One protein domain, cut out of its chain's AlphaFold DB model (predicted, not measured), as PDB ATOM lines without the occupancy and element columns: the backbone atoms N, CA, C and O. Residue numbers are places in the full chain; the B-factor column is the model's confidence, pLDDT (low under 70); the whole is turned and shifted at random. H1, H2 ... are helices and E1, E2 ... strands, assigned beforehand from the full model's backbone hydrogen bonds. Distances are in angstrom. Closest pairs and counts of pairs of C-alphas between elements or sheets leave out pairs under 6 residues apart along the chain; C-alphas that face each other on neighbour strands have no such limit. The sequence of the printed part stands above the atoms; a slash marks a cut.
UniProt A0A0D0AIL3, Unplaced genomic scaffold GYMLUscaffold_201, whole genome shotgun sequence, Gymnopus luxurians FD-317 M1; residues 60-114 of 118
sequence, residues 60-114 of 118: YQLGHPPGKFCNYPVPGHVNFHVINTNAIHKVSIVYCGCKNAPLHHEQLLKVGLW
ATOM      1  N   TYR A  60     152.431 100.815 132.389       94.56
ATOM      2  CA  TYR A  60     151.585 101.986 132.202       94.56
ATOM      3  C   TYR A  60     152.010 102.733 130.933       94.56
ATOM      4  O   TYR A  60     153.072 103.357 130.892       94.56
ATOM      5  N   GLN A  61     151.200 102.604 129.878       94.94
ATOM      6  CA  GLN A  61     151.434 103.239 128.581       94.94
ATOM      7  C   GLN A  61     151.011 104.710 128.617       94.94
ATOM      8  O   GLN A  61     149.860 105.022 128.913       94.94
ATOM      9  N   LEU A  62     151.925 105.595 128.231       94.81
ATOM     10  CA  LEU A  62     151.692 107.026 128.066       94.81
ATOM     11  C   LEU A  62     151.451 107.396 126.600       94.81
ATOM     12  O   LEU A  62     151.761 106.637 125.680       94.81
ATOM     13  N   GLY A  63     150.905 108.592 126.384       93.38
ATOM     14  CA  GLY A  63     150.782 109.202 125.056       93.38
ATOM     15  C   GLY A  63     149.649 108.662 124.175       93.38
ATOM     16  O   GLY A  63     149.486 109.143 123.058       93.38
ATOM     17  N   HIS A  64     148.841 107.715 124.665       90.25
ATOM     18  CA  HIS A  64     147.663 107.195 123.966       90.25
ATOM     19  C   HIS A  64     146.432 107.148 124.885       90.25
ATOM     20  O   HIS A  64     146.588 107.011 126.098       90.25
ATOM     21  N   PRO A  65     145.208 107.235 124.327       84.00
ATOM     22  CA  PRO A  65     143.986 107.036 125.097       84.00
ATOM     23  C   PRO A  65     143.945 105.666 125.796       84.00
ATOM     24  O   PRO A  65     144.517 104.699 125.275       84.00
ATOM     25  N   PRO A  66     143.223 105.542 126.928       76.31
ATOM     26  CA  PRO A  66     143.048 104.269 127.621       76.31
ATOM     27  C   PRO A  66     142.607 103.143 126.675       76.31
ATOM     28  O   PRO A  66     141.710 103.311 125.852       76.31
ATOM     29  N   GLY A  67     143.257 101.981 126.783       73.44
ATOM     30  CA  GLY A  67     142.946 100.800 125.968       73.44
ATOM     31  C   GLY A  67     143.607 100.755 124.582       73.44
ATOM     32  O   GLY A  67     143.493  99.732 123.909       73.44
ATOM     33  N   LYS A  68     144.329 101.801 124.155       85.06
ATOM     34  CA  LYS A  68     145.146 101.777 122.931       85.06
ATOM     35  C   LYS A  68     146.614 101.493 123.256       85.06
ATOM     36  O   LYS A  68     147.176 102.062 124.187       85.06
ATOM     37  N   PHE A  69     147.233 100.628 122.457       87.00
ATOM     38  CA  PHE A  69     148.657 100.316 122.555       87.00
ATOM     39  C   PHE A  69     149.465 101.173 121.580       87.00
ATOM     40  O   PHE A  69     148.993 101.497 120.490       87.00
ATOM     41  N   CYS A  70     150.684 101.538 121.978       94.56
ATOM     42  CA  CYS A  70     151.629 102.191 121.084       94.56
ATOM     43  C   CYS A  70     152.309 101.143 120.196       94.56
ATOM     44  O   CYS A  70     152.793 100.134 120.705       94.56
ATOM     45  N   ASN A  71     152.401 101.407 118.892       95.62
ATOM     46  CA  ASN A  71     153.179 100.569 117.968       95.62
ATOM     47  C   ASN A  71     154.689 100.839 118.051       95.62
ATOM     48  O   ASN A  71     155.483 100.036 117.576       95.62
ATOM     49  N   TYR A  72     155.078 101.955 118.671       96.94
ATOM     50  CA  TYR A  72     156.467 102.378 118.849       96.94
ATOM     51  C   TYR A  72     156.743 102.675 120.333       96.94
ATOM     52  O   TYR A  72     157.005 103.823 120.691       96.94
ATOM     53  N   PRO A  73     156.588 101.689 121.234       96.81
ATOM     54  CA  PRO A  73     156.749 101.917 122.664       96.81
ATOM     55  C   PRO A  73     158.220 102.158 123.016       96.81
ATOM     56  O   PRO A  73     159.099 101.416 122.580       96.81
ATOM     57  N   VAL A  74     158.480 103.147 123.870       97.56
ATOM     58  CA  VAL A  74     159.814 103.410 124.424       97.56
ATOM     59  C   VAL A  74     159.784 103.103 125.923       97.56
ATOM     60  O   VAL A  74     158.994 103.711 126.651       97.56
ATOM     61  N   PRO A  75     160.584 102.146 126.424       96.56
ATOM     62  CA  PRO A  75     160.589 101.825 127.844       96.56
ATOM     63  C   PRO A  75     161.099 103.016 128.661       96.56
ATOM     64  O   PRO A  75     162.083 103.659 128.302       96.56
ATOM     65  N   GLY A  76     160.427 103.306 129.774       94.88
ATOM     66  CA  GLY A  76     160.919 104.271 130.746       94.88
ATOM     67  C   GLY A  76     162.067 103.724 131.590       94.88
ATOM     68  O   GLY A  76     162.477 102.568 131.462       94.88
ATOM     69  N   HIS A  77     162.576 104.566 132.490       93.50
ATOM     70  CA  HIS A  77     163.662 104.191 133.388       93.50
ATOM     71  C   HIS A  77     163.290 102.967 134.245       93.50
ATOM     72  O   HIS A  77     162.169 102.856 134.743       93.50
ATOM     73  N   VAL A  78     164.241 102.053 134.453       91.62
ATOM     74  CA  VAL A  78     163.998 100.794 135.185       91.62
ATOM     75  C   VAL A  78     163.593 101.026 136.642       91.62
ATOM     76  O   VAL A  78     162.795 100.261 137.188       91.62
ATOM     77  N   ASN A  79     164.097 102.106 137.243       91.75
ATOM     78  CA  ASN A  79     163.806 102.536 138.609       91.75
ATOM     79  C   ASN A  79     162.927 103.789 138.585       91.75
ATOM     80  O   ASN A  79     163.360 104.865 138.987       91.75
ATOM     81  N   PHE A  80     161.716 103.667 138.045       94.94
ATOM     82  CA  PHE A  80     160.750 104.761 138.041       94.94
ATOM     83  C   PHE A  80     159.900 104.711 139.316       94.94
ATOM     84  O   PHE A  80     159.174 103.741 139.562       94.94
ATOM     85  N   HIS A  81     160.010 105.760 140.128       95.81
ATOM     86  CA  HIS A  81     159.284 105.909 141.382       95.81
ATOM     87  C   HIS A  81     158.282 107.056 141.283       95.81
ATOM     88  O   HIS A  81     158.624 108.139 140.820       95.81
ATOM     89  N   VAL A  82     157.059 106.821 141.754       96.38
ATOM     90  CA  VAL A  82     156.033 107.857 141.900       96.38
ATOM     91  C   VAL A  82     155.737 108.027 143.379       96.38
ATOM     92  O   VAL A  82     155.336 107.075 144.048       96.38
ATOM     93  N   ILE A  83     155.944 109.236 143.889       95.81
ATOM     94  CA  ILE A  83     155.576 109.601 145.254       95.81
ATOM     95  C   ILE A  83     154.117 110.057 145.217       95.81
ATOM     96  O   ILE A  83     153.780 110.997 144.502       95.81
ATOM     97  N   ASN A  84     153.259 109.371 145.964       94.12
ATOM     98  CA  ASN A  84     151.852 109.709 146.139       94.12
ATOM     99  C   ASN A  84     151.543 109.824 147.641       94.12
ATOM    100  O   ASN A  84     152.304 109.339 148.477       94.12
ATOM    101  N   THR A  85     150.416 110.435 147.995       93.50
ATOM    102  CA  THR A  85     149.982 110.599 149.391       93.50
ATOM    103  C   THR A  85     149.770 109.266 150.110       93.50
ATOM    104  O   THR A  85     149.931 109.201 151.326       93.50
ATOM    105  N   ASN A  86     149.440 108.196 149.377       91.38
ATOM    106  CA  ASN A  86     149.225 106.865 149.945       91.38
ATOM    107  C   ASN A  86     150.523 106.051 150.128       91.38
ATOM    108  O   ASN A  86     150.608 105.262 151.068       91.38
ATOM    109  N   ALA A  87     151.510 106.198 149.237       93.81
ATOM    110  CA  ALA A  87     152.768 105.449 149.247       93.81
ATOM    111  C   ALA A  87     153.761 105.949 148.179       93.81
ATOM    112  O   ALA A  87     153.424 106.716 147.276       93.81
ATOM    113  N   ILE A  88     154.988 105.422 148.239       95.56
ATOM    114  CA  ILE A  88     155.945 105.463 147.127       95.56
ATOM    115  C   ILE A  88     155.744 104.215 146.263       95.56
ATOM    116  O   ILE A  88     155.928 103.087 146.725       95.56
ATOM    117  N   HIS A  89     155.425 104.418 144.989       96.50
ATOM    118  CA  HIS A  89     155.115 103.355 144.036       96.50
ATOM    119  C   HIS A  89     156.277 103.109 143.088       96.50
ATOM    120  O   HIS A  89     156.797 104.043 142.482       96.50
ATOM    121  N   LYS A  90     156.652 101.841 142.900       96.38
ATOM    122  CA  LYS A  90     157.503 101.434 141.776       96.38
ATOM    123  C   LYS A  90     156.607 101.173 140.571       96.38
ATOM    124  O   LYS A  90     155.781 100.265 140.624       96.38
ATOM    125  N   VAL A  91     156.798 101.917 139.487       96.50
ATOM    126  CA  VAL A  91     155.951 101.838 138.285       96.50
ATOM    127  C   VAL A  91     156.807 101.491 137.068       96.50
ATOM    128  O   VAL A  91     157.960 101.893 136.978       96.50
ATOM    129  N   SER A  92     156.269 100.714 136.131       96.69
ATOM    130  CA  SER A  92     156.884 100.534 134.813       96.69
ATOM    131  C   SER A  92     156.174 101.433 133.810       96.69
ATOM    132  O   SER A  92     155.064 101.126 133.381       96.69
ATOM    133  N   ILE A  93     156.815 102.545 133.455       95.38
ATOM    134  CA  ILE A  93     156.325 103.490 132.447       95.38
ATOM    135  C   ILE A  93     156.737 103.023 131.051       95.38
ATOM    136  O   ILE A  93     157.852 102.536 130.850       95.38
ATOM    137  N   VAL A  94     155.845 103.201 130.083       96.19
ATOM    138  CA  VAL A  94     156.128 103.025 128.659       96.19
ATOM    139  C   VAL A  94     155.700 104.295 127.937       96.19
ATOM    140  O   VAL A  94     154.517 104.616 127.894       96.19
ATOM    141  N   TYR A  95     156.659 105.027 127.383       97.06
ATOM    142  CA  TYR A  95     156.405 106.222 126.589       97.06
ATOM    143  C   TYR A  95     155.902 105.859 125.189       97.06
ATOM    144  O   TYR A  95     156.165 104.775 124.660       97.06
ATOM    145  N   CYS A  96     155.173 106.784 124.577       97.50
ATOM    146  CA  CYS A  96     154.893 106.765 123.151       97.50
ATOM    147  C   CYS A  96     156.112 107.295 122.383       97.50
ATOM    148  O   CYS A  96     156.583 108.393 122.676       97.50
ATOM    149  N   GLY A  97     156.593 106.533 121.399       96.75
ATOM    150  CA  GLY A  97     157.670 106.912 120.476       96.75
ATOM    151  C   GLY A  97     157.199 107.126 119.035       96.75
ATOM    152  O   GLY A  97     157.994 107.028 118.104       96.75
ATOM    153  N   CYS A  98     155.903 107.367 118.814       97.06
ATOM    154  CA  CYS A  98     155.382 107.723 117.490       97.06
ATOM    155  C   CYS A  98     156.053 109.004 116.955       97.06
ATOM    156  O   CYS A  98     156.459 109.863 117.731       97.06
ATOM    157  N   LYS A  99     156.081 109.189 115.625       94.62
ATOM    158  CA  LYS A  99     156.758 110.323 114.952       94.62
ATOM    159  C   LYS A  99     156.431 111.711 115.533       94.62
ATOM    160  O   LYS A  99     157.307 112.561 115.580       94.62
ATOM    161  N   ASN A 100     155.189 111.922 115.973       91.94
ATOM    162  CA  ASN A 100     154.713 113.189 116.545       91.94
ATOM    163  C   ASN A 100     154.405 113.069 118.048       91.94
ATOM    164  O   ASN A 100     153.535 113.770 118.566       91.94
ATOM    165  N   ALA A 101     155.029 112.112 118.738       95.12
ATOM    166  CA  ALA A 101     154.845 111.958 120.170       95.12
ATOM    167  C   ALA A 101     155.429 113.176 120.914       95.12
ATOM    168  O   ALA A 101     156.513 113.638 120.556       95.12
ATOM    169  N   PRO A 102     154.743 113.683 121.955       94.94
ATOM    170  CA  PRO A 102     155.303 114.694 122.848       94.94
ATOM    171  C   PRO A 102     156.591 114.200 123.513       94.94
ATOM    172  O   PRO A 102     156.815 112.987 123.621       94.94
ATOM    173  N   LEU A 103     157.390 115.119 124.047       95.75
ATOM    174  CA  LEU A 103     158.577 114.766 124.826       95.75
ATOM    175  C   LEU A 103     158.189 113.927 126.056       95.75
ATOM    176  O   LEU A 103     157.073 114.016 126.568       95.75
ATOM    177  N   HIS A 104     159.115 113.109 126.564       95.69
ATOM    178  CA  HIS A 104     158.834 112.195 127.682       95.69
ATOM    179  C   HIS A 104     158.249 112.908 128.911       95.69
ATOM    180  O   HIS A 104     157.265 112.440 129.483       95.69
ATOM    181  N   HIS A 105     158.796 114.066 129.290       94.69
ATOM    182  CA  HIS A 105     158.270 114.836 130.415       94.69
ATOM    183  C   HIS A 105     156.860 115.380 130.132       94.69
ATOM    184  O   HIS A 105     156.009 115.327 131.009       94.69
ATOM    185  N   GLU A 106     156.556 115.814 128.907       95.94
ATOM    186  CA  GLU A 106     155.206 116.261 128.535       95.94
ATOM    187  C   GLU A 106     154.193 115.113 128.606       95.94
ATOM    188  O   GLU A 106     153.057 115.306 129.034       95.94
ATOM    189  N   GLN A 107     154.595 113.897 128.218       96.06
ATOM    190  CA  GLN A 107     153.749 112.710 128.345       96.06
ATOM    191  C   GLN A 107     153.426 112.381 129.809       96.06
ATOM    192  O   GLN A 107     152.304 111.963 130.090       96.06
ATOM    193  N   LEU A 108     154.372 112.597 130.731       96.00
ATOM    194  CA  LEU A 108     154.144 112.475 132.175       96.00
ATOM    195  C   LEU A 108     153.200 113.567 132.690       96.00
ATOM    196  O   LEU A 108     152.219 113.265 133.369       96.00
ATOM    197  N   LEU A 109     153.440 114.823 132.306       95.81
ATOM    198  CA  LEU A 109     152.613 115.955 132.725       95.81
ATOM    199  C   LEU A 109     151.153 115.793 132.281       95.81
ATOM    200  O   LEU A 109     150.238 116.084 133.047       95.81
ATOM    201  N   LYS A 110     150.915 115.235 131.086       94.31
ATOM    202  CA  LYS A 110     149.564 114.928 130.578       94.31
ATOM    203  C   LYS A 110     148.780 113.931 131.433       94.31
ATOM    204  O   LYS A 110     147.557 113.900 131.333       94.31
ATOM    205  N   VAL A 111     149.456 113.127 132.252       92.56
ATOM    206  CA  VAL A 111     148.828 112.185 133.196       92.56
ATOM    207  C   VAL A 111     148.980 112.629 134.655       92.56
ATOM    208  O   VAL A 111     148.757 111.836 135.565       92.56
ATOM    209  N   GLY A 112     149.365 113.888 134.890       93.94
ATOM    210  CA  GLY A 112     149.524 114.455 136.229       93.94
ATOM    211  C   GLY A 112     150.766 113.972 136.982       93.94
ATOM    212  O   GLY A 112     150.850 114.164 138.194       93.94
ATOM    213  N   LEU A 113     151.731 113.352 136.294       94.62
ATOM    214  CA  LEU A 113     153.016 112.974 136.874       94.62
ATOM    215  C   LEU A 113     154.031 114.094 136.635       94.62
ATOM    216  O   LEU A 113     154.397 114.388 135.499       94.62
ATOM    217  N   TRP A 114     154.500 114.704 137.718       94.06
ATOM    218  CA  TRP A 114     155.454 115.809 137.677       94.06
ATOM    219  C   TRP A 114     156.871 115.271 137.907       94.06
ATOM    220  O   TRP A 114     157.121 114.674 138.958       94.06
TER     221      TRP A 114
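AT A GLANCE: This is residues 60 to 114 of the 118 residues of an uncharacterized protein of Gymnopus luxurians FD-317 M1 (UniProt A0A0D0AIL3). With little regular structure, the domain is an elongated strip of two small antiparallel sheets, E1 with E4 and E2 with E3, set one beyond the other, with the short helix H1 over E4. Residues 60 to 72 form a long stretch with no named element, and residues 60 to 61 pair parallel with E4. The printed part has 55 residues, 19 in named elements, ordered E1 E2 E3 E4 H1, class mixed. It is compact, radius of gyration of the C-alphas 11.4 A, spanning 34 by 21 by 20 A.

IN THESE COORDINATES: E1 is residues 73 to 75, from C-alpha (156.749, 101.917, 122.664); E4, 93 to 96, is 10.0 A long. E2 is 81 to 83, E3 88 to 90. H1, 104 to 109, is 8.8 A long and ends at C-alpha (152.613, 115.955, 132.725).

HOW THE PARTS SIT: E1 and E4 are antiparallel at 144 degrees, with N 74 and O 95 2.9 A apart, within hydrogen-bond range. The closest C-alphas of E4 and H1, Tyr 95 and His 104, are 6.5 A apart. E3 runs on into E4 at 63 degrees. E2 and E3 form a hairpin, with N 89 and O 82 2.8 A apart. In H1 every O i to N i+4 pair is within hydrogen-bond range.

THE WHOLE: The farthest C-alphas, Asn 86 and Lys 99, are 36.0 A apart. The printed part has no cut, no link is long, and no printed residue is under 70 in pLDDT.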